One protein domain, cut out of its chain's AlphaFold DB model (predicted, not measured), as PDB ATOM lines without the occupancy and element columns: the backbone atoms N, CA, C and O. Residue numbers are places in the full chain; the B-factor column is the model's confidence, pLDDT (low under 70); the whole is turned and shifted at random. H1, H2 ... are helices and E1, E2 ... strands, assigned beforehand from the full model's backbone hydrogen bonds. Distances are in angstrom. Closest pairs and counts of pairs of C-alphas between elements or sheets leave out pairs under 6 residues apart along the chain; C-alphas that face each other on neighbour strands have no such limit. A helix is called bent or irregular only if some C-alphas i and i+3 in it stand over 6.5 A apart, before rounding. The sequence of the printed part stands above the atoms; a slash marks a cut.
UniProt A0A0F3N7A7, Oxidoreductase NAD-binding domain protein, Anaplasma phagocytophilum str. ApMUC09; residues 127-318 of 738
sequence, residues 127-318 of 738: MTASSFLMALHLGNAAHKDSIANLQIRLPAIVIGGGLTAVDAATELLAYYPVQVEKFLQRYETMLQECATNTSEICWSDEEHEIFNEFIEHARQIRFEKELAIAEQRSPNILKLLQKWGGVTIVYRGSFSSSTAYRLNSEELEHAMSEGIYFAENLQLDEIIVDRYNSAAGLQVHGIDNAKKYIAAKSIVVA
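AT A GLANCE: This is residues 127 to 318 of the 738 residues of the protein "Oxidoreductase NAD-binding domain protein" of Anaplasma phagocytophilum str. ApMUC09 (UniProt A0A0F3N7A7). Two sheets partly face to face make the body, four parallel strands and three antiparallel ones, with H1 and H2a over the far face of the four-stranded sheet and H5 beside H2a. Out of this body the bent helix H2 runs on as the arm H2b, which crosses the long helix H3; H3 turns back through the short H4 to the sheet's strand E2. The printed part has 192 residues, in the order H1 E1 H2 H3 H4 E2 H5 E3 E4 E5 E6 E7, with sheet orders E3 E2 E1 E7, parallel, and E4 E5 E6, antiparallel. The class is mixed, helices and strands; the whole is compact, with a radius of gyration of the C-alphas of 18.0 A and spans of 57 by 43 by 31 A.

HOW THE PARTS SIT: H1, residues 129 to 138, touches H2a, residues 163 to 174, closest at the C-alphas of Ala 129 and Ala 168, 6.1 A apart. H2, residues 163 to 193, was assigned as one helix by its hydrogen bonds but is bent: C-alphas 174 and 177 are 6.7 A apart. H2a runs along E1, residues 156 to 159, at a height over the sheet of 8.7 A. H2b, residues 177 to 193, touches H3, residues 205 to 230, with residues 177 to 184 alone, about perpendicular at 79 degrees; the closest C-alphas are those of Glu 181 and Ala 218, 5.0 A apart. H3 and H4, residues 237 to 243, form a helical hairpin, closest at the C-alphas of Ile 221 and Ile 237, 6.6 A apart. E2, residues 247 to 250, is parallel to E1, with N 250 and O 158 at 2.8 A. H5, residues 259 to 273, touches H2a at a shallow tilt of 15 degrees, the same way; the C-alphas of Leu 163 and Ala 260, their closest, are 4.9 A apart. H5 is irregular, with C-alphas 263 and 266 at 9.3 A. E2, H5 and E3, residues 277 to 279, form a strand-helix-strand unit, two parallel neighbour strands with a helix between, its crossover right-handed; N 279 and O 249 are 2.8 A apart. E4, residues 283 to 289, E5, residues 295 to 301, and E6, residues 307 to 311, form a meander, each strand the antiparallel neighbour of the one before; N 299 and O 286 are 2.9 A apart, N 300 and O 308 2.9 A. E7, residues 314 to 317, is parallel to E1, with N 159 and O 316 at 2.8 A. The sheets form a sandwich, two sheets face to face, their strands at 37 degrees. Every O i to N i+4 pair is within hydrogen-bond range in H1, H2a, H2b, H3 and H4; in H5 8 of 11 are.

IN THESE COORDINATES: H1 begins at C-alpha 129, (-41.723, -22.739, 30.535). H2b is 24.6 A long and H3 37.7 A, ending at C-alpha 230, (-16.787, -8.026, 4.941). E4 is 18.2 A long and E5 18.0 A. E7 ends at C-alpha 317, (-39.850, -27.752, 31.844).

THE WHOLE: The C-alphas of Thr 196 and Asp 304, the two farthest apart, are 58.4 A apart. The printed part has no cut. The links H1 to E1 and H2 to H3 are long. Residues 192 to 197 stand free, and residues 194 to 200 have pLDDT under 70.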
ATOM      1  N   MET A 127     -35.888 -24.226  35.055       97.00
ATOM      2  CA  MET A 127     -37.091 -23.404  35.216       97.00
ATOM      3  C   MET A 127     -38.281 -23.978  34.452       97.00
ATOM      4  O   MET A 127     -38.133 -24.771  33.532       97.00
ATOM      5  N   THR A 128     -39.494 -23.578  34.813       97.19
ATOM      6  CA  THR A 128     -40.692 -23.930  34.036       97.19
ATOM      7  C   THR A 128     -40.808 -23.045  32.794       97.19
ATOM      8  O   THR A 128     -40.415 -21.877  32.852       97.19
ATOM      9  N   ALA A 129     -41.452 -23.530  31.735       95.44
ATOM     10  CA  ALA A 129     -41.723 -22.739  30.535       95.44
ATOM     11  C   ALA A 129     -42.536 -21.470  30.825       95.44
ATOM     12  O   ALA A 129     -42.208 -20.412  30.300       95.44
ATOM     13  N   SER A 130     -43.528 -21.539  31.722       93.12
ATOM     14  CA  SER A 130     -44.307 -20.365  32.135       93.12
ATOM     15  C   SER A 130     -43.415 -19.285  32.755       93.12
ATOM     16  O   SER A 130     -43.474 -18.133  32.339       93.12
ATOM     17  N   SER A 131     -42.542 -19.646  33.705       94.31
ATOM     18  CA  SER A 131     -41.550 -18.717  34.269       94.31
ATOM     19  C   SER A 131     -40.627 -18.127  33.200       94.31
ATOM     20  O   SER A 131     -40.395 -16.922  33.221       94.31
ATOM     21  N   PHE A 132     -40.107 -18.952  32.285       96.06
ATOM     22  CA  PHE A 132     -39.191 -18.519  31.225       96.06
ATOM     23  C   PHE A 132     -39.851 -17.514  30.272       96.06
ATOM     24  O   PHE A 132     -39.376 -16.389  30.133       96.06
ATOM     25  N   LEU A 133     -40.984 -17.888  29.672       93.56
ATOM     26  CA  LEU A 133     -41.693 -17.066  28.688       93.56
ATOM     27  C   LEU A 133     -42.223 -15.769  29.312       93.56
ATOM     28  O   LEU A 133     -42.119 -14.704  28.705       93.56
ATOM     29  N   MET A 134     -42.721 -15.822  30.554       91.31
ATOM     30  CA  MET A 134     -43.140 -14.613  31.264       91.31
ATOM     31  C   MET A 134     -41.958 -13.702  31.600       91.31
ATOM     32  O   MET A 134     -42.094 -12.491  31.467       91.31
ATOM     33  N   ALA A 135     -40.811 -14.232  32.035       91.94
ATOM     34  CA  ALA A 135     -39.627 -13.407  32.282       91.94
ATOM     35  C   ALA A 135     -39.133 -12.739  30.989       91.94
ATOM     36  O   ALA A 135     -38.851 -11.541  30.982       91.94
ATOM     37  N   LEU A 136     -39.117 -13.488  29.883       91.94
ATOM     38  CA  LEU A 136     -38.696 -12.995  28.578       91.94
ATOM     39  C   LEU A 136     -39.617 -11.887  28.057       91.94
ATOM     40  O   LEU A 136     -39.148 -10.796  27.733       91.94
ATOM     41  N   HIS A 137     -40.922 -12.150  27.996       88.56
ATOM     42  CA  HIS A 137     -41.877 -11.244  27.366       88.56
ATOM     43  C   HIS A 137     -42.378 -10.149  28.304       88.56
ATOM     44  O   HIS A 137     -42.350  -8.984  27.936       88.56
ATOM     45  N   LEU A 138     -42.823 -10.484  29.521       85.31
ATOM     46  CA  LEU A 138     -43.349  -9.476  30.453       85.31
ATOM     47  C   LEU A 138     -42.232  -8.596  31.028       85.31
ATOM     48  O   LEU A 138     -42.471  -7.433  31.336       85.31
ATOM     49  N   GLY A 139     -41.029  -9.152  31.194       84.25
ATOM     50  CA  GLY A 139     -39.837  -8.392  31.580       84.25
ATOM     51  C   GLY A 139     -39.158  -7.675  30.408       84.25
ATOM     52  O   GLY A 139     -38.200  -6.936  30.623       84.25
ATOM     53  N   ASN A 140     -39.614  -7.894  29.168       86.31
ATOM     54  CA  ASN A 140     -38.953  -7.405  27.957       86.31
ATOM     55  C   ASN A 140     -37.448  -7.764  27.928       86.31
ATOM     56  O   ASN A 140     -36.627  -6.947  27.523       86.31
ATOM     57  N   ALA A 141     -37.044  -8.954  28.391       89.38
ATOM     58  CA  ALA A 141     -35.632  -9.277  28.651       89.38
ATOM     59  C   ALA A 141     -34.737  -9.223  27.398       89.38
ATOM     60  O   ALA A 141     -33.542  -8.919  27.509       89.38
ATOM     61  N   ALA A 142     -35.325  -9.485  26.224       86.81
ATOM     62  CA  ALA A 142     -34.687  -9.371  24.911       86.81
ATOM     63  C   ALA A 142     -34.548  -7.918  24.418       86.81
ATOM     64  O   ALA A 142     -33.756  -7.645  23.522       86.81
ATOM     65  N   HIS A 143     -35.272  -6.960  25.003       86.06
ATOM     66  CA  HIS A 143     -35.126  -5.560  24.625       86.06
ATOM     67  C   HIS A 143     -33.762  -5.030  25.098       86.06
ATOM     68  O   HIS A 143     -33.388  -5.186  26.264       86.06
ATOM     69  N   LYS A 144     -33.024  -4.362  24.203       81.38
ATOM     70  CA  LYS A 144     -31.661  -3.848  24.458       81.38
ATOM     71  C   LYS A 144     -31.565  -2.965  25.714       81.38
ATOM     72  O   LYS A 144     -30.625  -3.075  26.503       81.38
ATOM     73  N   ASP A 145     -32.595  -2.151  25.929       81.56
ATOM     74  CA  ASP A 145     -32.667  -1.172  27.017       81.56
ATOM     75  C   ASP A 145     -33.240  -1.784  28.311       81.56
ATOM     76  O   ASP A 145     -33.134  -1.195  29.380       81.56
ATOM     77  N   SER A 146     -33.806  -3.000  28.260       87.00
ATOM     78  CA  SER A 146     -34.425  -3.621  29.437       87.00
ATOM     79  C   SER A 146     -33.386  -4.054  30.464       87.00
ATOM     80  O   SER A 146     -32.406  -4.744  30.147       87.00
ATOM     81  N   ILE A 147     -33.630  -3.714  31.727       89.06
ATOM     82  CA  ILE A 147     -32.825  -4.163  32.866       89.06
ATOM     83  C   ILE A 147     -33.246  -5.540  33.398       89.06
ATOM     84  O   ILE A 147     -32.682  -5.986  34.391       89.06
ATOM     85  N   ALA A 148     -34.194  -6.222  32.745       90.38
ATOM     86  CA  ALA A 148     -34.642  -7.529  33.198       90.38
ATOM     87  C   ALA A 148     -33.539  -8.591  33.138       90.38
ATOM     88  O   ALA A 148     -32.740  -8.639  32.189       90.38
ATOM     89  N   ASN A 149     -33.528  -9.445  34.161       93.12
ATOM     90  CA  ASN A 149     -32.515 -10.459  34.396       93.12
ATOM     91  C   ASN A 149     -33.113 -11.846  34.132       93.12
ATOM     92  O   ASN A 149     -33.858 -12.399  34.938       93.12
ATOM     93  N   LEU A 150     -32.752 -12.426  32.989       95.69
ATOM     94  CA  LEU A 150     -33.099 -13.793  32.617       95.69
ATOM     95  C   LEU A 150     -31.824 -14.494  32.167       95.69
ATOM     96  O   LEU A 150     -31.358 -14.271  31.060       95.69
ATOM     97  N   GLN A 151     -31.219 -15.295  33.041       97.06
ATOM     98  CA  GLN A 151     -29.953 -15.953  32.732       97.06
ATOM     99  C   GLN A 151     -30.184 -17.315  32.078       97.06
ATOM    100  O   GLN A 151     -30.618 -18.265  32.735       97.06
ATOM    101  N   ILE A 152     -29.829 -17.418  30.799       97.69
ATOM    102  CA  ILE A 152     -29.784 -18.666  30.032       97.69
ATOM    103  C   ILE A 152     -28.341 -18.985  29.637       97.69
ATOM    104  O   ILE A 152     -27.538 -18.087  29.374       97.69
ATOM    105  N   ARG A 153     -28.015 -20.279  29.593       98.31
ATOM    106  CA  ARG A 153     -26.716 -20.830  29.187       98.31
ATOM    107  C   ARG A 153     -26.900 -21.968  28.185       98.31
ATOM    108  O   ARG A 153     -27.873 -22.713  28.274       98.31
ATOM    109  N   LEU A 154     -25.944 -22.122  27.267       98.50
ATOM    110  CA  LEU A 154     -25.917 -23.213  26.285       98.50
ATOM    111  C   LEU A 154     -24.859 -24.280  26.642       98.50
ATOM    112  O   LEU A 154     -23.808 -23.933  27.200       98.50
ATOM    113  N   PRO A 155     -25.098 -25.571  26.329       98.62
ATOM    114  CA  PRO A 155     -26.291 -26.131  25.671       98.62
ATOM    115  C   PRO A 155     -27.551 -26.050  26.535       98.62
ATOM    116  O   PRO A 155     -27.451 -25.978  27.762       98.62
ATOM    117  N   ALA A 156     -28.729 -26.086  25.913       98.75
ATOM    118  CA  ALA A 156     -30.001 -26.056  26.628       98.75
ATOM    119  C   ALA A 156     -30.972 -27.157  26.185       98.75
ATOM    120  O   ALA A 156     -30.956 -27.620  25.042       98.75
ATOM    121  N   ILE A 157     -31.851 -27.556  27.104       98.62
ATOM    122  CA  ILE A 157     -32.901 -28.551  26.874       98.62
ATOM    123  C   ILE A 157     -34.271 -27.954  27.186       98.62
ATOM    124  O   ILE A 157     -34.437 -27.234  28.170       98.62
ATOM    125  N   VAL A 158     -35.280 -28.332  26.404       98.62
ATOM    126  CA  VAL A 158     -36.691 -28.148  26.753       98.62
ATOM    127  C   VAL A 158     -37.358 -29.511  26.910       98.62
ATOM    128  O   VAL A 158     -37.376 -30.313  25.984       98.62
ATOM    129  N   ILE A 159     -37.918 -29.794  28.083       98.38
ATOM    130  CA  ILE A 159     -38.601 -31.059  28.374       98.38
ATOM    131  C   ILE A 159     -40.084 -30.905  28.037       98.38
ATOM    132  O   ILE A 159     -40.807 -30.196  28.738       98.38
ATOM    133  N   GLY A 160     -40.565 -31.591  27.003       96.81
ATOM    134  CA  GLY A 160     -41.965 -31.520  26.584       96.81
ATOM    135  C   GLY A 160     -42.169 -31.871  25.114       96.81
ATOM    136  O   GLY A 160     -41.223 -32.111  24.381       96.81
ATOM    137  N   GLY A 161     -43.429 -31.924  24.680       93.50
ATOM    138  CA  GLY A 161     -43.792 -32.202  23.280       93.50
ATOM    139  C   GLY A 161     -45.062 -31.482  22.826       93.50
ATOM    140  O   GLY A 161     -45.742 -31.941  21.912       93.50
ATOM    141  N   GLY A 162     -45.452 -30.415  23.525       92.00
ATOM    142  CA  GLY A 162     -46.552 -29.526  23.136       92.00
ATOM    143  C   GLY A 162     -46.029 -28.222  22.534       92.00
ATOM    144  O   GLY A 162     -44.828 -27.978  22.559       92.00
ATOM    145  N   LEU A 163     -46.928 -27.365  22.044       89.12
ATOM    146  CA  LEU A 163     -46.555 -26.087  21.417       89.12
ATOM    147  C   LEU A 163     -45.764 -25.173  22.358       89.12
ATOM    148  O   LEU A 163     -44.761 -24.612  21.953       89.12
ATOM    149  N   THR A 164     -46.095 -25.146  23.653       90.81
ATOM    150  CA  THR A 164     -45.308 -24.407  24.657       90.81
ATOM    151  C   THR A 164     -43.847 -24.866  24.740       90.81
ATOM    152  O   THR A 164     -42.975 -24.064  25.054       90.81
ATOM    153  N   ALA A 165     -43.561 -26.148  24.475       94.69
ATOM    154  CA  ALA A 165     -42.185 -26.643  24.429       94.69
ATOM    155  C   ALA A 165     -41.455 -26.138  23.176       94.69
ATOM    156  O   ALA A 165     -40.285 -25.778  23.261       94.69
ATOM    157  N   VAL A 166     -42.158 -26.073  22.040       93.75
ATOM    158  CA  VAL A 166     -41.635 -25.504  20.791       93.75
ATOM    159  C   VAL A 166     -41.356 -24.015  20.972       93.75
ATOM    160  O   VAL A 166     -40.224 -23.598  20.759       93.75
ATOM    161  N   ASP A 167     -42.328 -23.255  21.481       92.69
ATOM    162  CA  ASP A 167     -42.189 -21.826  21.771       92.69
ATOM    163  C   ASP A 167     -41.027 -21.544  22.723       92.69
ATOM    164  O   ASP A 167     -40.198 -20.677  22.460       92.69
ATOM    165  N   ALA A 168     -40.923 -22.295  23.822       95.50
ATOM    166  CA  ALA A 168     -39.812 -22.135  24.749       95.50
ATOM    167  C   ALA A 168     -38.462 -22.439  24.087       95.50
ATOM    168  O   ALA A 168     -37.493 -21.736  24.356       95.50
ATOM    169  N   ALA A 169     -38.380 -23.452  23.221       96.94
ATOM    170  CA  ALA A 169     -37.135 -23.820  22.554       96.94
ATOM    171  C   ALA A 169     -36.696 -22.763  21.530       96.94
ATOM    172  O   ALA A 169     -35.530 -22.363  21.536       96.94
ATOM    173  N   THR A 170     -37.624 -22.280  20.698       94.94
ATOM    174  CA  THR A 170     -37.346 -21.244  19.692       94.94
ATOM    175  C   THR A 170     -36.956 -19.926  20.350       94.94
ATOM    176  O   THR A 170     -35.946 -19.330  19.979       94.94
ATOM    177  N   GLU A 171     -37.695 -19.501  21.380       94.81
ATOM    178  CA  GLU A 171     -37.390 -18.272  22.121       94.81
ATOM    179  C   GLU A 171     -36.054 -18.372  22.865       94.81
ATOM    180  O   GLU A 171     -35.289 -17.413  22.892       94.81
ATOM    181  N   LEU A 172     -35.719 -19.535  23.433       96.38
ATOM    182  CA  LEU A 172     -34.436 -19.741  24.105       96.38
ATOM    183  C   LEU A 172     -33.261 -19.620  23.125       96.38
ATOM    184  O   LEU A 172     -32.284 -18.932  23.431       96.38
ATOM    185  N   LEU A 173     -33.363 -20.250  21.948       96.50
ATOM    186  CA  LEU A 173     -32.330 -20.180  20.911       96.50
ATOM    187  C   LEU A 173     -32.153 -18.744  20.386       96.50
ATOM    188  O   LEU A 173     -31.019 -18.292  20.227       96.50
ATOM    189  N   ALA A 174     -33.257 -18.021  20.164       94.06
ATOM    190  CA  ALA A 174     -33.247 -16.640  19.679       94.06
ATOM    191  C   ALA A 174     -32.753 -15.635  20.736       94.06
ATOM    192  O   ALA A 174     -32.037 -14.686  20.410       94.06
ATOM    193  N   TYR A 175     -33.098 -15.847  22.007       95.31
ATOM    194  CA  TYR A 175     -32.746 -14.946  23.104       95.31
ATOM    195  C   TYR A 175     -31.257 -14.985  23.462       95.31
ATOM    196  O   TYR A 175     -30.678 -13.949  23.794       95.31
ATOM    197  N   TYR A 176     -30.616 -16.155  23.394       97.81
ATOM    198  CA  TYR A 176     -29.250 -16.319  23.897       97.81
ATOM    199  C   TYR A 176     -28.221 -15.345  23.277       97.81
ATOM    200  O   TYR A 176     -27.515 -14.687  24.049       97.81
ATOM    201  N   PRO A 177     -28.141 -15.160  21.937       96.94
ATOM    202  CA  PRO A 177     -27.284 -14.134  21.333       96.94
ATOM    203  C   PRO A 177     -27.548 -12.728  21.875       96.94
ATOM    204  O   PRO A 177     -26.613 -12.013  22.230       96.94
ATOM    205  N   VAL A 178     -28.824 -12.353  21.994       94.56
ATOM    206  CA  VAL A 178     -29.241 -11.025  22.460       94.56
ATOM    207  C   VAL A 178     -28.770 -10.784  23.892       94.56
ATOM    208  O   VAL A 178     -28.239  -9.716  24.202       94.56
ATOM    209  N   GLN A 179     -28.909 -11.787  24.762       95.94
ATOM    210  CA  GLN A 179     -28.455 -11.727  26.149       95.94
ATOM    211  C   GLN A 179     -26.947 -11.465  26.240       95.94
ATOM    212  O   GLN A 179     -26.534 -10.551  26.958       95.94
ATOM    213  N   VAL A 180     -26.124 -12.250  25.536       97.81
ATOM    214  CA  VAL A 180     -24.660 -12.145  25.652       97.81
ATOM    215  C   VAL A 180     -24.123 -10.875  24.989       97.81
ATOM    216  O   VAL A 180     -23.226 -10.237  25.537       97.81
ATOM    217  N   GLU A 181     -24.706 -10.432  23.873       96.25
ATOM    218  CA  GLU A 181     -24.343  -9.155  23.248       96.25
ATOM    219  C   GLU A 181     -24.705  -7.963  24.143       96.25
ATOM    220  O   GLU A 181     -23.863  -7.088  24.359       96.25
ATOM    221  N   LYS A 182     -25.914  -7.965  24.731       93.75
ATOM    222  CA  LYS A 182     -26.337  -6.958  25.722       93.75
ATOM    223  C   LYS A 182     -25.383  -6.937  26.913       93.75
ATOM    224  O   LYS A 182     -25.005  -5.866  27.387       93.75
ATOM    225  N   PHE A 183     -24.981  -8.111  27.393       94.88
ATOM    226  CA  PHE A 183     -24.044  -8.251  28.501       94.88
ATOM    227  C   PHE A 183     -22.676  -7.635  28.181       94.88
ATOM    228  O   PHE A 183     -22.191  -6.797  28.943       94.88
ATOM    229  N   LEU A 184     -22.088  -7.989  27.034       95.12
ATOM    230  CA  LEU A 184     -20.795  -7.464  26.597       95.12
ATOM    231  C   LEU A 184     -20.836  -5.948  26.395       95.12
ATOM    232  O   LEU A 184     -19.945  -5.255  26.881       95.12
ATOM    233  N   GLN A 185     -21.876  -5.431  25.733       93.12
ATOM    234  CA  GLN A 185     -22.038  -3.994  25.517       93.12
ATOM    235  C   GLN A 185     -22.031  -3.233  26.845       93.12
ATOM    236  O   GLN A 185     -21.263  -2.288  27.011       93.12
ATOM    237  N   ARG A 186     -22.848  -3.666  27.814       90.75
ATOM    238  CA  ARG A 186     -22.901  -3.032  29.138       90.75
ATOM    239  C   ARG A 186     -21.556  -3.106  29.836       90.75
ATOM    240  O   ARG A 186     -21.108  -2.110  30.394       90.75
ATOM    241  N   TYR A 187     -20.915  -4.271  29.808       89.25
ATOM    242  CA  TYR A 187     -19.612  -4.463  30.430       89.25
ATOM    243  C   TYR A 187     -18.551  -3.516  29.853       89.25
ATOM    244  O   TYR A 187     -17.867  -2.833  30.613       89.25
ATOM    245  N   GLU A 188     -18.461  -3.400  28.529       90.50
ATOM    246  CA  GLU A 188     -17.515  -2.500  27.860       90.50
ATOM    247  C   GLU A 188     -17.815  -1.021  28.142       90.50
ATOM    248  O   GLU A 188     -16.888  -0.261  28.426       90.50
ATOM    249  N   THR A 189     -19.088  -0.608  28.143       88.25
ATOM    250  CA  THR A 189     -19.479   0.756  28.541       88.25
ATOM    251  C   THR A 189     -19.065   1.051  29.982       88.25
ATOM    252  O   THR A 189     -18.475   2.094  30.262       88.25
ATOM    253  N   MET A 190     -19.305   0.113  30.903       83.69
ATOM    254  CA  MET A 190     -18.908   0.267  32.303       83.69
ATOM    255  C   MET A 190     -17.382   0.332  32.468       83.69
ATOM    256  O   MET A 190     -16.904   1.114  33.286       83.69
ATOM    257  N   LEU A 191     -16.605  -0.424  31.686       81.12
ATOM    258  CA  LEU A 191     -15.138  -0.338  31.696       81.12
ATOM    259  C   LEU A 191     -14.622   1.034  31.246       81.12
ATOM    260  O   LEU A 191     -13.661   1.540  31.822       81.12
ATOM    261  N   GLN A 192     -15.249   1.634  30.230       79.25
ATOM    262  CA  GLN A 192     -14.843   2.937  29.694       79.25
ATOM    263  C   GLN A 192     -15.111   4.081  30.677       79.25
ATOM    264  O   GLN A 192     -14.299   4.995  30.797       79.25
ATOM    265  N   GLU A 193     -16.234   4.033  31.393       72.62
ATOM    266  CA  GLU A 193     -16.630   5.102  32.315       72.62
ATOM    267  C   GLU A 193     -16.104   4.925  33.740       72.62
ATOM    268  O   GLU A 193     -15.982   5.894  34.490       72.62
ATOM    269  N   CYS A 194     -15.836   3.685  34.147       57.78
ATOM    270  CA  CYS A 194     -15.494   3.319  35.514       57.78
ATOM    271  C   CYS A 194     -14.265   2.403  35.525       57.78
ATOM    272  O   CYS A 194     -14.349   1.242  35.930       57.78
ATOM    273  N   ALA A 195     -13.098   2.943  35.156       47.41
ATOM    274  CA  ALA A 195     -11.814   2.253  35.323       47.41
ATOM    275  C   ALA A 195     -11.509   1.865  36.795       47.41
ATOM    276  O   ALA A 195     -10.570   1.116  37.039       47.41
ATOM    277  N   THR A 196     -12.302   2.335  37.771       49.50
ATOM    278  CA  THR A 196     -12.136   2.062  39.211       49.50
ATOM    279  C   THR A 196     -13.206   1.164  39.855       49.50
ATOM    280  O   THR A 196     -12.912   0.589  40.896       49.50
ATOM    281  N   ASN A 197     -14.412   0.987  39.279       49.66
ATOM    282  CA  ASN A 197     -15.519   0.284  39.977       49.66
ATOM    283  C   ASN A 197     -15.792  -1.150  39.491       49.66
ATOM    284  O   ASN A 197     -16.407  -1.931  40.208       49.66
ATOM    285  N   THR A 198     -15.364  -1.543  38.287       53.31
ATOM    286  CA  THR A 198     -15.607  -2.923  37.808       53.31
ATOM    287  C   THR A 198     -14.765  -3.963  38.558       53.31
ATOM    288  O   THR A 198     -15.194  -5.107  38.697       53.31
ATOM    289  N   SER A 199     -13.624  -3.549  39.122       51.22
ATOM    290  CA  SER A 199     -12.792  -4.327  40.052       51.22
ATOM    291  C   SER A 199     -13.438  -4.577  41.422       51.22
ATOM    292  O   SER A 199     -12.906  -5.371  42.193       51.22
ATOM    293  N   GLU A 200     -14.572  -3.939  41.737       58.06
ATOM    294  CA  GLU A 200     -15.297  -4.123  43.006       58.06
ATOM    295  C   GLU A 200     -16.342  -5.249  42.952       58.06
ATOM    296  O   GLU A 200     -16.875  -5.640  43.996       58.06
ATOM    297  N   ILE A 201     -16.657  -5.800  41.768       74.94
ATOM    298  CA  ILE A 201     -17.597  -6.924  41.695       74.94
ATOM    299  C   ILE A 201     -16.906  -8.179  42.223       74.94
ATOM    300  O   ILE A 201     -16.072  -8.789  41.555       74.94
ATOM    301  N   CYS A 202     -17.291  -8.585  43.428       82.88
ATOM    302  CA  CYS A 202     -16.880  -9.859  43.991       82.88
ATOM    303  C   CYS A 202     -17.660 -10.987  43.304       82.88
ATOM    304  O   CYS A 202     -18.837 -11.225  43.604       82.88
ATOM    305  N   TRP A 203     -17.003 -11.640  42.349       89.88
ATOM    306  CA  TRP A 203     -17.493 -12.840  41.682       89.88
ATOM    307  C   TRP A 203     -17.150 -14.081  42.505       89.88
ATOM    308  O   TRP A 203     -16.022 -14.217  42.978       89.88
ATOM    309  N   SER A 204     -18.102 -14.997  42.654       93.81
ATOM    310  CA  SER A 204     -17.782 -16.383  42.994       93.81
ATOM    311  C   SER A 204     -17.105 -17.075  41.804       93.81
ATOM    312  O   SER A 204     -17.194 -16.599  40.671       93.81
ATOM    313  N   ASP A 205     -16.476 -18.227  42.040       96.06
ATOM    314  CA  ASP A 205     -15.852 -19.015  40.968       96.06
ATOM    315  C   ASP A 205     -16.858 -19.369  39.855       96.06
ATOM    316  O   ASP A 205     -16.573 -19.211  38.667       96.06
ATOM    317  N   GLU A 206     -18.081 -19.757  40.234       95.88
ATOM    318  CA  GLU A 206     -19.174 -20.032  39.294       95.88
ATOM    319  C   GLU A 206     -19.550 -18.799  38.467       95.88
ATOM    320  O   GLU A 206     -19.670 -18.869  37.242       95.88
ATOM    321  N   GLU A 207     -19.762 -17.664  39.132       96.81
ATOM    322  CA  GLU A 207     -20.145 -16.425  38.463       96.81
ATOM    323  C   GLU A 207     -19.051 -15.965  37.498       96.81
ATOM    324  O   GLU A 207     -19.358 -15.488  36.408       96.81
ATOM    325  N   HIS A 208     -17.781 -16.159  37.865       95.69
ATOM    326  CA  HIS A 208     -16.644 -15.839  37.014       95.69
ATOM    327  C   HIS A 208     -16.593 -16.728  35.759       95.69
ATOM    328  O   HIS A 208     -16.320 -16.242  34.659       95.69
ATOM    329  N   GLU A 209     -16.913 -18.017  35.877       97.12
ATOM    330  CA  GLU A 209     -17.026 -18.920  34.725       97.12
ATOM    331  C   GLU A 209     -18.159 -18.525  33.778       97.12
ATOM    332  O   GLU A 209     -17.967 -18.498  32.561       97.12
ATOM    333  N   ILE A 210     -19.328 -18.186  34.322       97.94
ATOM    334  CA  ILE A 210     -20.482 -17.730  33.534       97.94
ATOM    335  C   ILE A 210     -20.174 -16.390  32.857       97.94
ATOM    336  O   ILE A 210     -20.468 -16.211  31.676       97.94
ATOM    337  N   PHE A 211     -19.545 -15.465  33.584       96.88
ATOM    338  CA  PHE A 211     -19.085 -14.184  33.057       96.88
ATOM    339  C   PHE A 211     -18.174 -14.387  31.838       96.88
ATOM    340  O   PHE A 211     -18.435 -13.836  30.768       96.88
ATOM    341  N   ASN A 212     -17.137 -15.220  31.975       97.19
ATOM    342  CA  ASN A 212     -16.183 -15.484  30.898       97.19
ATOM    343  C   ASN A 212     -16.849 -16.169  29.697       97.19
ATOM    344  O   ASN A 212     -16.564 -15.806  28.557       97.19
ATOM    345  N   GLU A 213     -17.772 -17.106  29.940       98.31
ATOM    346  CA  GLU A 213     -18.587 -17.732  28.891       98.31
ATOM    347  C   GLU A 213     -19.367 -16.687  28.081       98.31
ATOM    348  O   GLU A 213     -19.312 -16.694  26.850       98.31
ATOM    349  N   PHE A 214     -20.059 -15.756  28.746       98.44
ATOM    350  CA  PHE A 214     -20.848 -14.726  28.061       98.44
ATOM    351  C   PHE A 214     -19.977 -13.768  27.255       98.44
ATOM    352  O   PHE A 214     -20.309 -13.469  26.106       98.44
ATOM    353  N   ILE A 215     -18.856 -13.312  27.818       97.75
ATOM    354  CA  ILE A 215     -17.918 -12.429  27.114       97.75
ATOM    355  C   ILE A 215     -17.351 -13.118  25.869       97.75
ATOM    356  O   ILE A 215     -17.318 -12.512  24.795       97.75
ATOM    357  N   GLU A 216     -16.933 -14.376  25.989       98.44
ATOM    358  CA  GLU A 216     -16.367 -15.132  24.872       98.44
ATOM    359  C   GLU A 216     -17.393 -15.341  23.752       98.44
ATOM    360  O   GLU A 216     -17.119 -15.063  22.582       98.44
ATOM    361  N   HIS A 217     -18.608 -15.768  24.098       98.69
ATOM    362  CA  HIS A 217     -19.660 -15.998  23.109       98.69
ATOM    363  C   HIS A 217     -20.085 -14.701  22.412       98.69
ATOM    364  O   HIS A 217     -20.225 -14.676  21.187       98.69
ATOM    365  N   ALA A 218     -20.215 -13.601  23.156       98.44
ATOM    366  CA  ALA A 218     -20.538 -12.296  22.591       98.44
ATOM    367  C   ALA A 218     -19.458 -11.785  21.625       98.44
ATOM    368  O   ALA A 218     -19.781 -11.242  20.567       98.44
ATOM    369  N   ARG A 219     -18.173 -12.002  21.938       98.44
ATOM    370  CA  ARG A 219     -17.059 -11.658  21.039       98.44
ATOM    371  C   ARG A 219     -17.066 -12.496  19.764       98.44
ATOM    372  O   ARG A 219     -16.876 -11.935  18.688       98.44
ATOM    373  N   GLN A 220     -17.340 -13.800  19.857       98.62
ATOM    374  CA  GLN A 220     -17.485 -14.661  18.675       98.62
ATOM    375  C   GLN A 220     -18.657 -14.217  17.786       98.62
ATOM    376  O   GLN A 220     -18.514 -14.197  16.565       98.62
ATOM    377  N   ILE A 221     -19.788 -13.808  18.377       98.50
ATOM    378  CA  ILE A 221     -20.930 -13.255  17.628       98.50
ATOM    379  C   ILE A 221     -20.550 -11.946  16.935       98.50
ATOM    380  O   ILE A 221     -20.820 -11.792  15.745       98.50
ATOM    381  N   ARG A 222     -19.908 -11.014  17.652       98.12
ATOM    382  CA  ARG A 222     -19.451  -9.740  17.080       98.12
ATOM    383  C   ARG A 222     -18.505  -9.971  15.900       98.12
ATOM    384  O   ARG A 222     -18.741  -9.421  14.829       98.12
ATOM    385  N   PHE A 223     -17.508 -10.837  16.073       98.25
ATOM    386  CA  PHE A 223     -16.557 -11.198  15.020       98.25
ATOM    387  C   PHE A 223     -17.253 -11.798  13.791       98.25
ATOM    388  O   PHE A 223     -16.963 -11.416  12.663       98.25
ATOM    389  N   GLU A 224     -18.213 -12.702  13.991       98.31
ATOM    390  CA  GLU A 224     -18.980 -13.294  12.893       98.31
ATOM    391  C   GLU A 224     -19.844 -12.257  12.159       98.31
ATOM    392  O   GLU A 224     -19.947 -12.306  10.934       98.31
ATOM    393  N   LYS A 225     -20.434 -11.291  12.876       97.81
ATOM    394  CA  LYS A 225     -21.165 -10.171  12.260       97.81
ATOM    395  C   LYS A 225     -20.237  -9.286  11.424       97.81
ATOM    396  O   LYS A 225     -20.599  -8.933  10.305       97.81
ATOM    397  N   GLU A 226     -19.049  -8.963  11.928       97.88
ATOM    398  CA  GLU A 226     -18.037  -8.184  11.201       97.88
ATOM    399  C   GLU A 226     -17.540  -8.919   9.946       97.88
ATOM    400  O   GLU A 226     -17.492  -8.336   8.860       97.88
ATOM    401  N   LEU A 227     -17.243 -10.217  10.065       97.75
ATOM    402  CA  LEU A 227     -16.820 -11.056   8.944       97.75
ATOM    403  C   LEU A 227     -17.915 -11.174   7.878       97.75
ATOM    404  O   LEU A 227     -17.639 -11.035   6.690       97.75
ATOM    405  N   ALA A 228     -19.167 -11.377   8.290       97.44
ATOM    406  CA  ALA A 228     -20.303 -11.465   7.379       97.44
ATOM    407  C   ALA A 228     -20.512 -10.175   6.570       97.44
ATOM    408  O   ALA A 228     -20.812 -10.244   5.377       97.44
ATOM    409  N   ILE A 229     -20.289  -9.008   7.188       97.69
ATOM    410  CA  ILE A 229     -20.296  -7.710   6.498       97.69
ATOM    411  C   ILE A 229     -19.163  -7.644   5.466       97.69
ATOM    412  O   ILE A 229     -19.412  -7.273   4.318       97.69
ATOM    413  N   ALA A 230     -17.940  -8.029   5.845       97.19
ATOM    414  CA  ALA A 230     -16.787  -8.026   4.941       97.19
ATOM    415  C   ALA A 230     -16.971  -8.976   3.740       97.19
ATOM    416  O   ALA A 230     -16.549  -8.662   2.628       97.19
ATOM    417  N   GLU A 231     -17.642 -10.109   3.953       97.50
ATOM    418  CA  GLU A 231     -17.919 -11.140   2.944       97.50
ATOM    419  C   GLU A 231     -19.263 -10.948   2.210       97.50
ATOM    420  O   GLU A 231     -19.611 -11.764   1.359       97.50
ATOM    421  N   GLN A 232     -20.028  -9.890   2.516       96.81
ATOM    422  CA  GLN A 232     -21.353  -9.596   1.937       96.81
ATOM    423  C   GLN A 232     -22.361 -10.755   2.042       96.81
ATOM    424  O   GLN A 232     -23.120 -11.040   1.112       96.81
ATOM    425  N   ARG A 233     -22.398 -11.421   3.196       97.25
ATOM    426  CA  ARG A 233     -23.337 -12.512   3.495       97.25
ATOM    427  C   ARG A 233     -24.085 -12.260   4.800       97.25
ATOM    428  O   ARG A 233     -23.726 -11.393   5.588       97.25
ATOM    429  N   SER A 234     -25.115 -13.058   5.064       94.75
ATOM    430  CA  SER A 234     -25.744 -13.084   6.386       94.75
ATOM    431  C   SER A 234     -24.813 -13.741   7.420       94.75
ATOM    432  O   SER A 234     -24.100 -14.696   7.083       94.75
ATOM    433  N   PRO A 235     -24.804 -13.263   8.680       95.94
ATOM    434  CA  PRO A 235     -24.008 -13.868   9.739       95.94
ATOM    435  C   PRO A 235     -24.532 -15.261  10.088       95.94
ATOM    436  O   PRO A 235     -25.730 -15.470  10.280       95.94
ATOM    437  N   ASN A 236     -23.627 -16.226  10.207       95.88
ATOM    438  CA  ASN A 236     -23.930 -17.614  10.525       95.88
ATOM    439  C   ASN A 236     -23.942 -17.838  12.044       95.88
ATOM    440  O   ASN A 236     -23.170 -18.625  12.599       95.88
ATOM    441  N   ILE A 237     -24.837 -17.119  12.723       97.44
ATOM    442  CA  ILE A 237     -24.999 -17.206  14.180       97.44
ATOM    443  C   ILE A 237     -25.468 -18.604  14.596       97.44
ATOM    444  O   ILE A 237     -25.011 -19.126  15.611       97.44
ATOM    445  N   LEU A 238     -26.303 -19.260  13.782       96.94
ATOM    446  CA  LEU A 238     -26.779 -20.613  14.065       96.94
ATOM    447  C   LEU A 238     -25.625 -21.616  14.210       96.94
ATOM    448  O   LEU A 238     -25.636 -22.430  15.132       96.94
ATOM    449  N   LYS A 239     -24.586 -21.527  13.371       97.38
ATOM    450  CA  LYS A 239     -23.403 -22.392  13.490       97.38
ATOM    451  C   LYS A 239     -22.667 -22.195  14.818       97.38
ATOM    452  O   LYS A 239     -22.165 -23.170  15.375       97.38
ATOM    453  N   LEU A 240     -22.608 -20.967  15.341       98.38
ATOM    454  CA  LEU A 240     -22.044 -20.697  16.671       98.38
ATOM    455  C   LEU A 240     -22.921 -21.298  17.773       98.38
ATOM    456  O   LEU A 240     -22.412 -22.004  18.641       98.38
ATOM    457  N   LEU A 241     -24.239 -21.105  17.695       98.31
ATOM    458  CA  LEU A 241     -25.186 -21.671  18.659       98.31
ATOM    459  C   LEU A 241     -25.101 -23.203  18.706       98.31
ATOM    460  O   LEU A 241     -25.021 -23.778  19.789       98.31
ATOM    461  N   GLN A 242     -25.029 -23.859  17.547       97.50
ATOM    462  CA  GLN A 242     -24.840 -25.309  17.437       97.50
ATOM    463  C   GLN A 242     -23.469 -25.764  17.955       97.50
ATOM    464  O   GLN A 242     -23.381 -26.794  18.621       97.50
ATOM    465  N   LYS A 243     -22.402 -24.984  17.727       97.94
ATOM    466  CA  LYS A 243     -21.070 -25.239  18.308       97.94
ATOM    467  C   LYS A 243     -21.101 -25.207  19.840       97.94
ATOM    468  O   LYS A 243     -20.376 -25.970  20.473       97.94
ATOM    469  N   TRP A 244     -21.950 -24.372  20.437       98.31
ATOM    470  CA  TRP A 244     -22.186 -24.332  21.886       98.31
ATOM    471  C   TRP A 244     -23.249 -25.337  22.360       98.31
ATOM    472  O   TRP A 244     -23.659 -25.312  23.518       98.31
ATOM    473  N   GLY A 245     -23.667 -26.242  21.469       97.44
ATOM    474  CA  GLY A 245     -24.557 -27.372  21.718       97.44
ATOM    475  C   GLY A 245     -26.045 -27.105  21.470       97.44
ATOM    476  O   GLY A 245     -26.840 -28.037  21.540       97.44
ATOM    477  N   GLY A 246     -26.421 -25.873  21.113       98.00
ATOM    478  CA  GLY A 246     -27.769 -25.521  20.662       98.00
ATOM    479  C   GLY A 246     -28.870 -25.791  21.690       98.00
ATOM    480  O   GLY A 246     -28.640 -25.795  22.903       98.00
ATOM    481  N   VAL A 247     -30.087 -25.993  21.179       98.62
ATOM    482  CA  VAL A 247     -31.287 -26.247  21.982       98.62
ATOM    483  C   VAL A 247     -31.948 -27.538  21.522       98.62
ATOM    484  O   VAL A 247     -32.204 -27.718  20.331       98.62
ATOM    485  N   THR A 248     -32.227 -28.435  22.469       98.56
ATOM    486  CA  THR A 248     -32.856 -29.735  22.194       98.56
ATOM    487  C   THR A 248     -34.178 -29.880  22.940       98.56
ATOM    488  O   THR A 248     -34.222 -29.785  24.165       98.56
ATOM    489  N   ILE A 249     -35.258 -30.173  22.222       98.56
ATOM    490  CA  ILE A 249     -36.514 -30.636  22.812       98.56
ATOM    491  C   ILE A 249     -36.369 -32.121  23.138       98.56
ATOM    492  O   ILE A 249     -36.089 -32.922  22.251       98.56
ATOM    493  N   VAL A 250     -36.568 -32.500  24.398       98.25
ATOM    494  CA  VAL A 250     -36.563 -33.896  24.854       98.25
ATOM    495  C   VAL A 250     -37.996 -34.330  25.128       98.25
ATOM    496  O   VAL A 250     -38.686 -33.759  25.983       98.25
ATOM    497  N   TYR A 251     -38.439 -35.363  24.413       97.50
ATOM    498  CA  TYR A 251     -39.794 -35.885  24.500       97.50
ATOM    499  C   TYR A 251     -39.817 -37.397  24.729       97.50
ATOM    500  O   TYR A 251     -39.117 -38.174  24.084       97.50
ATOM    501  N   ARG A 252     -40.696 -37.821  25.640       94.75
ATOM    502  CA  ARG A 252     -40.848 -39.226  26.040       94.75
ATOM    503  C   ARG A 252     -41.479 -40.133  24.983       94.75
ATOM    504  O   ARG A 252     -41.312 -41.343  25.060       94.75
ATOM    505  N   GLY A 253     -42.260 -39.567  24.065       94.62
ATOM    506  CA  GLY A 253     -42.913 -40.299  22.977       94.62
ATOM    507  C   GLY A 253     -42.211 -40.065  21.645       94.62
ATOM    508  O   GLY A 253     -41.189 -39.381  21.593       94.62
ATOM    509  N   SER A 254     -42.796 -40.578  20.562       94.50
ATOM    510  CA  SER A 254     -42.305 -40.305  19.212       94.50
ATOM    511  C   SER A 254     -42.620 -38.872  18.778       94.50
ATOM    512  O   SER A 254     -43.606 -38.277  19.230       94.50
ATOM    513  N   PHE A 255     -41.846 -38.350  17.834       92.56
ATOM    514  CA  PHE A 255     -42.065 -37.081  17.149       92.56
ATOM    515  C   PHE A 255     -43.511 -36.948  16.649       92.56
ATOM    516  O   PHE A 255     -44.212 -35.997  16.997       92.56
ATOM    517  N   SER A 256     -43.996 -37.972  15.942       92.81
ATOM    518  CA  SER A 256     -45.351 -38.031  15.380       92.81
ATOM    519  C   SER A 256     -46.464 -38.104  16.433       92.81
ATOM    520  O   SER A 256     -47.592 -37.684  16.176       92.81
ATOM    521  N   SER A 257     -46.168 -38.620  17.630       93.06
ATOM    522  CA  SER A 257     -47.132 -38.688  18.737       93.06
ATOM    523  C   SER A 257     -47.232 -37.383  19.532       93.06
ATOM    524  O   SER A 257     -48.210 -37.177  20.265       93.06
ATOM    525  N   SER A 258     -46.247 -36.491  19.381       92.25
ATOM    526  CA  SER A 258     -46.193 -35.226  20.106       92.25
ATOM    527  C   SER A 258     -47.441 -34.378  19.840       92.25
ATOM    528  O   SER A 258     -48.030 -34.380  18.756       92.25
ATOM    529  N   THR A 259     -47.895 -33.654  20.861       88.44
ATOM    530  CA  THR A 259     -49.062 -32.773  20.726       88.44
ATOM    531  C   THR A 259     -48.767 -31.622  19.769       88.44
ATOM    532  O   THR A 259     -49.667 -31.222  19.039       88.44
ATOM    533  N   ALA A 260     -47.524 -31.130  19.741       88.62
ATOM    534  CA  ALA A 260     -47.081 -30.134  18.771       88.62
ATOM    535  C   ALA A 260     -47.289 -30.637  17.338       88.62
ATOM    536  O   ALA A 260     -48.012 -29.999  16.586       88.62
ATOM    537  N   TYR A 261     -46.788 -31.831  17.003       90.81
ATOM    538  CA  TYR A 261     -46.955 -32.400  15.663       90.81
ATOM    539  C   TYR A 261     -48.427 -32.623  15.288       90.81
ATOM    540  O   TYR A 261     -48.854 -32.264  14.198       90.81
ATOM    541  N   ARG A 262     -49.235 -33.185  16.199       89.62
ATOM    542  CA  ARG A 262     -50.651 -33.491  15.916       89.62
ATOM    543  C   ARG A 262     -51.533 -32.255  15.751       89.62
ATOM    544  O   ARG A 262     -52.558 -32.347  15.080       89.62
ATOM    545  N   LEU A 263     -51.203 -31.152  16.423       84.38
ATOM    546  CA  LEU A 263     -51.995 -29.921  16.376       84.38
ATOM    547  C   LEU A 263     -51.457 -28.905  15.364       84.38
ATOM    548  O   LEU A 263     -52.254 -28.145  14.825       84.38
ATOM    549  N   ASN A 264     -50.141 -28.868  15.142       84.62
ATOM    550  CA  ASN A 264     -49.475 -27.921  14.251       84.62
ATOM    551  C   ASN A 264     -48.094 -28.448  13.796       84.62
ATOM    552  O   ASN A 264     -47.053 -28.036  14.310       84.62
ATOM    553  N   SER A 265     -48.074 -29.390  12.847       88.62
ATOM    554  CA  SER A 265     -46.828 -29.985  12.338       88.62
ATOM    555  C   SER A 265     -45.908 -28.962  11.669       88.62
ATOM    556  O   SER A 265     -44.699 -29.017  11.880       88.62
ATOM    557  N   GLU A 266     -46.476 -27.994  10.943       86.94
ATOM    558  CA  GLU A 266     -45.730 -26.928  10.256       86.94
ATOM    559  C   GLU A 266     -44.878 -26.108  11.235       86.94
ATOM    560  O   GLU A 266     -43.735 -25.763  10.950       86.94
ATOM    561  N   GLU A 267     -45.406 -25.834  12.428       85.00
ATOM    562  CA  GLU A 267     -44.700 -25.053  13.443       85.00
ATOM    563  C   GLU A 267     -43.497 -25.794  14.035       85.00
ATOM    564  O   GLU A 267     -42.465 -25.178  14.323       85.00
ATOM    565  N   LEU A 268     -43.616 -27.114  14.204       89.06
ATOM    566  CA  LEU A 268     -42.521 -27.959  14.672       89.06
ATOM    567  C   LEU A 268     -41.447 -28.126  13.588       89.06
ATOM    568  O   LEU A 268     -40.259 -28.035  13.893       89.06
ATOM    569  N   GLU A 269     -41.851 -28.304  12.328       90.50
ATOM    570  CA  GLU A 269     -40.940 -28.336  11.176       90.50
ATOM    571  C   GLU A 269     -40.174 -27.015  11.027       90.50
ATOM    572  O   GLU A 269     -38.953 -27.021  10.854       90.50
ATOM    573  N   HIS A 270     -40.861 -25.880  11.180       90.94
ATOM    574  CA  HIS A 270     -40.232 -24.563  11.155       90.94
ATOM    575  C   HIS A 270     -39.203 -24.405  12.279       90.94
ATOM    576  O   HIS A 270     -38.070 -24.010  12.010       90.94
ATOM    577  N   ALA A 271     -39.547 -24.774  13.516       92.50
ATOM    578  CA  ALA A 271     -38.612 -24.713  14.642       92.50
ATOM    579  C   ALA A 271     -37.359 -25.575  14.397       92.50
ATOM    580  O   ALA A 271     -36.238 -25.166  14.701       92.50
ATOM    581  N   MET A 272     -37.519 -26.755  13.793       94.12
ATOM    582  CA  MET A 272     -36.377 -27.589  13.408       94.12
ATOM    583  C   MET A 272     -35.531 -26.945  12.305       94.12
ATOM    584  O   MET A 272     -34.304 -27.031  12.350       94.12
ATOM    585  N   SER A 273     -36.157 -26.256  11.346       93.06
ATOM    586  CA  SER A 273     -35.444 -25.504  10.303       93.06
ATOM    587  C   SER A 273     -34.641 -24.318  10.861       93.06
ATOM    588  O   SER A 273     -33.594 -23.976  10.315       93.06
ATOM    589  N   GLU A 274     -35.067 -23.759  11.999       91.81
ATOM    590  CA  GLU A 274     -34.334 -22.740  12.766       91.81
ATOM    591  C   GLU A 274     -33.177 -23.331  13.593       91.81
ATOM    592  O   GLU A 274     -32.393 -22.592  14.188       91.81
ATOM    593  N   GLY A 275     -33.028 -24.660  13.605       94.94
ATOM    594  CA  GLY A 275     -31.920 -25.366  14.242       94.94
ATOM    595  C   GLY A 275     -32.219 -25.945  15.623       94.94
ATOM    596  O   GLY A 275     -31.279 -26.309  16.333       94.94
ATOM    597  N   ILE A 276     -33.495 -26.055  16.004       97.38
ATOM    598  CA  ILE A 276     -33.914 -26.799  17.197       97.38
ATOM    599  C   ILE A 276     -33.803 -28.305  16.936       97.38
ATOM    600  O   ILE A 276     -34.339 -28.826  15.957       97.38
ATOM    601  N   TYR A 277     -33.151 -29.030  17.842       97.69
ATOM    602  CA  TYR A 277     -33.099 -30.489  17.792       97.69
ATOM    603  C   TYR A 277     -34.302 -31.104  18.509       97.69
ATOM    604  O   TYR A 277     -34.752 -30.586  19.529       97.69
ATOM    605  N   PHE A 278     -34.799 -32.241  18.019       97.44
ATOM    606  CA  PHE A 278     -35.866 -33.000  18.672       97.44
ATOM    607  C   PHE A 278     -35.380 -34.410  19.006       97.44
ATOM    608  O   PHE A 278     -35.082 -35.207  18.117       97.44
ATOM    609  N   ALA A 279     -35.300 -34.717  20.294       97.00
ATOM    610  CA  ALA A 279     -34.897 -36.007  20.821       97.00
ATOM    611  C   ALA A 279     -36.141 -36.754  21.327       97.00
ATOM    612  O   ALA A 279     -36.679 -36.464  22.396       97.00
ATOM    613  N   GLU A 280     -36.619 -37.692  20.513       96.06
ATOM    614  CA  GLU A 280     -37.819 -38.490  20.774       96.06
ATOM    615  C   GLU A 280     -37.521 -39.793  21.529       96.06
ATOM    616  O   GLU A 280     -36.398 -40.295  21.515       96.06
ATOM    617  N   ASN A 281     -38.561 -40.387  22.116       96.94
ATOM    618  CA  ASN A 281     -38.522 -41.692  22.779       96.94
ATOM    619  C   ASN A 281     -37.530 -41.774  23.955       96.94
ATOM    620  O   ASN A 281     -36.903 -42.814  24.171       96.94
ATOM    621  N   LEU A 282     -37.392 -40.682  24.714       96.88
ATOM    622  CA  LEU A 282     -36.484 -40.588  25.859       96.88
ATOM    623  C   LEU A 282     -37.248 -40.348  27.162       96.88
ATOM    624  O   LEU A 282     -37.875 -39.305  27.354       96.88
ATOM    625  N   GLN A 283     -37.180 -41.314  28.071       96.25
ATOM    626  CA  GLN A 283     -37.710 -41.184  29.426       96.25
ATOM    627  C   GLN A 283     -36.701 -40.469  30.326       96.25
ATOM    628  O   GLN A 283     -35.493 -40.615  30.158       96.25
ATOM    629  N   LEU A 284     -37.203 -39.682  31.276       96.69
ATOM    630  CA  LEU A 284     -36.389 -38.864  32.175       96.69
ATOM    631  C   LEU A 284     -35.974 -39.681  33.402       96.69
ATOM    632  O   LEU A 284     -36.849 -40.267  34.040       96.69
ATOM    633  N   ASP A 285     -34.690 -39.652  33.765       95.94
ATOM    634  CA  ASP A 285     -34.181 -40.304  34.981       95.94
ATOM    635  C   ASP A 285     -33.872 -39.285  36.085       95.94
ATOM    636  O   ASP A 285     -34.494 -39.281  37.146       95.94
ATOM    637  N   GLU A 286     -32.903 -38.399  35.844       97.50
ATOM    638  CA  GLU A 286     -32.463 -37.385  36.807       97.50
ATOM    639  C   GLU A 286     -31.795 -36.199  36.106       97.50
ATOM    640  O   GLU A 286     -31.277 -36.319  34.990       97.50
ATOM    641  N   ILE A 287     -31.780 -35.045  36.775       98.25
ATOM    642  CA  ILE A 287     -30.953 -33.911  36.359       98.25
ATOM    643  C   ILE A 287     -29.570 -34.079  36.984       98.25
ATOM    644  O   ILE A 287     -29.422 -34.256  38.195       98.25
ATOM    645  N   ILE A 288     -28.546 -34.019  36.143       98.38
ATOM    646  CA  ILE A 288     -27.152 -34.074  36.565       98.38
ATOM    647  C   ILE A 288     -26.702 -32.654  36.881       98.38
ATOM    648  O   ILE A 288     -26.924 -31.741  36.083       98.38
ATOM    649  N   VAL A 289     -26.072 -32.481  38.040       98.25
ATOM    650  CA  VAL A 289     -25.563 -31.193  38.515       98.25
ATOM    651  C   VAL A 289     -24.039 -31.134  38.456       98.25
ATOM    652  O   VAL A 289     -23.365 -32.163  38.513       98.25
ATOM    653  N   ASP A 290     -23.499 -29.928  38.326       97.44
ATOM    654  CA  ASP A 290     -22.070 -29.645  38.426       97.44
ATOM    655  C   ASP A 290     -21.619 -29.419  39.885       97.44
ATOM    656  O   ASP A 290     -22.370 -29.616  40.844       97.44
ATOM    657  N   ARG A 291     -20.364 -28.984  40.062       96.44
ATOM    658  CA  ARG A 291     -19.771 -28.692  41.380       96.44
ATOM    659  C   ARG A 291     -20.425 -27.524  42.128       96.44
ATOM    660  O   ARG A 291     -20.146 -27.350  43.310       96.44
ATOM    661  N   TYR A 292     -21.249 -26.726  41.455       95.75
ATOM    662  CA  TYR A 292     -21.944 -25.565  42.011       95.75
ATOM    663  C   TYR A 292     -23.433 -25.836  42.256       95.75
ATOM    664  O   TYR A 292     -24.188 -24.894  42.512       95.75
ATOM    665  N   ASN A 293     -23.855 -27.103  42.165       95.88
ATOM    666  CA  ASN A 293     -25.253 -27.528  42.222       95.88
ATOM    667  C   ASN A 293     -26.125 -26.897  41.114       95.88
ATOM    668  O   ASN A 293     -27.321 -26.650  41.292       95.88
ATOM    669  N   SER A 294     -25.513 -26.617  39.961       97.06
ATOM    670  CA  SER A 294     -26.178 -26.110  38.759       97.06
ATOM    671  C   SER A 294     -26.366 -27.220  37.734       97.06
ATOM    672  O   SER A 294     -25.573 -28.155  37.674       97.06
ATOM    673  N   ALA A 295     -27.408 -27.134  36.910       98.06
ATOM    674  CA  ALA A 295     -27.663 -28.095  35.844       98.06
ATOM    675  C   ALA A 295     -26.437 -28.229  34.923       98.06
ATOM    676  O   ALA A 295     -25.937 -27.243  34.382       98.06
ATOM    677  N   ALA A 296     -25.972 -29.464  34.753       98.19
ATOM    678  CA  ALA A 296     -24.911 -29.848  33.826       98.19
ATOM    679  C   ALA A 296     -25.451 -30.691  32.662       98.19
ATOM    680  O   ALA A 296     -24.902 -30.667  31.555       98.19
ATOM    681  N   GLY A 297     -26.549 -31.415  32.896       98.06
ATOM    682  CA  GLY A 297     -27.238 -32.188  31.877       98.06
ATOM    683  C   GLY A 297     -28.430 -32.966  32.405       98.06
ATOM    684  O   GLY A 297     -28.843 -32.835  33.557       98.06
ATOM    685  N   LEU A 298     -28.982 -33.794  31.533       98.25
ATOM    686  CA  LEU A 298     -30.132 -34.640  31.788       98.25
ATOM    687  C   LEU A 298     -29.753 -36.093  31.494       98.25
ATOM    688  O   LEU A 298     -29.318 -36.424  30.386       98.25
ATOM    689  N   GLN A 299     -29.928 -36.953  32.493       98.25
ATOM    690  CA  GLN A 299     -29.841 -38.396  32.327       98.25
ATOM    691  C   GLN A 299     -31.203 -38.915  31.863       98.25
ATOM    692  O   GLN A 299     -32.239 -38.616  32.463       98.25
ATOM    693  N   VAL A 300     -31.193 -39.681  30.777       97.88
ATOM    694  CA  VAL A 300     -32.388 -40.278  30.172       97.88
ATOM    695  C   VAL A 300     -32.131 -41.730  29.789       97.88
ATOM    696  O   VAL A 300     -30.975 -42.157  29.696       97.88
ATOM    697  N   HIS A 301     -33.192 -42.465  29.470       97.38
ATOM    698  CA  HIS A 301     -33.096 -43.769  28.817       97.38
ATOM    699  C   HIS A 301     -34.043 -43.884  27.616       97.38
ATOM    700  O   HIS A 301     -35.118 -43.281  27.586       97.38
ATOM    701  N   GLY A 302     -33.608 -44.636  26.603       95.31
ATOM    702  CA  GLY A 302     -34.415 -44.959  25.424       95.31
ATOM    703  C   GLY A 302     -35.400 -46.109  25.660       95.31
ATOM    704  O   GLY A 302     -35.426 -46.717  26.728       95.31
ATOM    705  N   ILE A 303     -36.175 -46.455  24.627       91.50
ATOM    706  CA  ILE A 303     -37.082 -47.627  24.630       91.50
ATOM    707  C   ILE A 303     -36.317 -48.941  24.866       91.50
ATOM    708  O   ILE A 303     -36.848 -49.890  25.435       91.50
ATOM    709  N   ASP A 304     -35.054 -48.988  24.451       92.62
ATOM    710  CA  ASP A 304     -34.113 -50.086  24.671       92.62
ATOM    711  C   ASP A 304     -33.531 -50.125  26.098       92.62
ATOM    712  O   ASP A 304     -32.665 -50.949  26.387       92.62
ATOM    713  N   ASN A 305     -33.985 -49.237  26.992       91.62
ATOM    714  CA  ASN A 305     -33.416 -48.974  28.317       91.62
ATOM    715  C   ASN A 305     -31.940 -48.539  28.287       91.62
ATOM    716  O   ASN A 305     -31.279 -48.519  29.331       91.62
ATOM    717  N   ALA A 306     -31.400 -48.160  27.124       94.44
ATOM    718  CA  ALA A 306     -30.042 -47.649  27.038       94.44
ATOM    719  C   ALA A 306     -29.991 -46.245  27.643       94.44
ATOM    720  O   ALA A 306     -30.660 -45.318  27.173       94.44
ATOM    721  N   LYS A 307     -29.169 -46.090  28.684       96.38
ATOM    722  CA  LYS A 307     -28.911 -44.803  29.325       96.38
ATOM    723  C   LYS A 307     -28.153 -43.876  28.378       96.38
ATOM    724  O   LYS A 307     -27.139 -44.262  27.799       96.38
ATOM    725  N   LYS A 308     -28.623 -42.639  28.252       96.62
ATOM    726  CA  LYS A 308     -28.002 -41.570  27.464       96.62
ATOM    727  C   LYS A 308     -27.899 -40.310  28.311       96.62
ATOM    728  O   LYS A 308     -28.803 -39.991  29.076       96.62
ATOM    729  N   TYR A 309     -26.790 -39.604  28.164       97.81
ATOM    730  CA  TYR A 309     -26.563 -38.320  28.809       97.81
ATOM    731  C   TYR A 309     -26.681 -37.207  27.770       97.81
ATOM    732  O   TYR A 309     -26.048 -37.286  26.715       97.81
ATOM    733  N   ILE A 310     -27.475 -36.179  28.067       98.19
ATOM    734  CA  ILE A 310     -27.608 -34.985  27.227       98.19
ATOM    735  C   ILE A 310     -27.118 -33.783  28.033       98.19
ATOM    736  O   ILE A 310     -27.701 -33.446  29.060       98.19
ATOM    737  N   ALA A 311     -26.041 -33.141  27.582       98.38
ATOM    738  CA  ALA A 311     -25.483 -31.969  28.254       98.38
ATOM    739  C   ALA A 311     -26.447 -30.776  28.173       98.38
ATOM    740  O   ALA A 311     -26.995 -30.489  27.109       98.38
ATOM    741  N   ALA A 312     -26.624 -30.064  29.285       98.44
ATOM    742  CA  ALA A 312     -27.467 -28.877  29.366       98.44
ATOM    743  C   ALA A 312     -27.126 -28.030  30.591       98.44
ATOM    744  O   ALA A 312     -27.166 -28.515  31.715       98.44
ATOM    745  N   LYS A 313     -26.874 -26.742  30.366       98.31
ATOM    746  CA  LYS A 313     -26.692 -25.728  31.415       98.31
ATOM    747  C   LYS A 313     -27.976 -24.957  31.718       98.31
ATOM    748  O   LYS A 313     -28.068 -24.249  32.719       98.31
ATOM    749  N   SER A 314     -28.965 -25.054  30.835       98.56
ATOM    750  CA  SER A 314     -30.313 -24.530  31.049       98.56
ATOM    751  C   SER A 314     -31.348 -25.570  30.643       98.56
ATOM    752  O   SER A 314     -31.258 -26.153  29.564       98.56
ATOM    753  N   ILE A 315     -32.324 -25.822  31.513       98.69
ATOM    754  CA  ILE A 315     -33.392 -26.799  31.290       98.69
ATOM    755  C   ILE A 315     -34.741 -26.117  31.521       98.69
ATOM    756  O   ILE A 315     -35.022 -25.632  32.618       98.69
ATOM    757  N   VAL A 316     -35.595 -26.104  30.499       98.56
ATOM    758  CA  VAL A 316     -36.953 -25.555  30.576       98.56
ATOM    759  C   VAL A 316     -37.981 -26.686  30.615       98.56
ATOM    760  O   VAL A 316     -38.045 -27.517  29.715       98.56
ATOM    761  N   VAL A 317     -38.818 -26.724  31.650       97.94
ATOM    762  CA  VAL A 317     -39.850 -27.752  31.844       97.94
ATOM    763  C   VAL A 317     -41.179 -27.291  31.239       97.94
ATOM    764  O   VAL A 317     -41.794 -26.341  31.727       97.94
ATOM    765  N   ALA A 318     -41.636 -27.978  30.193       95.88
ATOM    766  CA  ALA A 318     -42.807 -27.650  29.375       95.88
ATOM    767  C   ALA A 318     -43.754 -28.861  29.199       95.88
ATOM    768  O   ALA A 318     -44.245 -29.146  28.105       95.88
TER     769      ALA A 318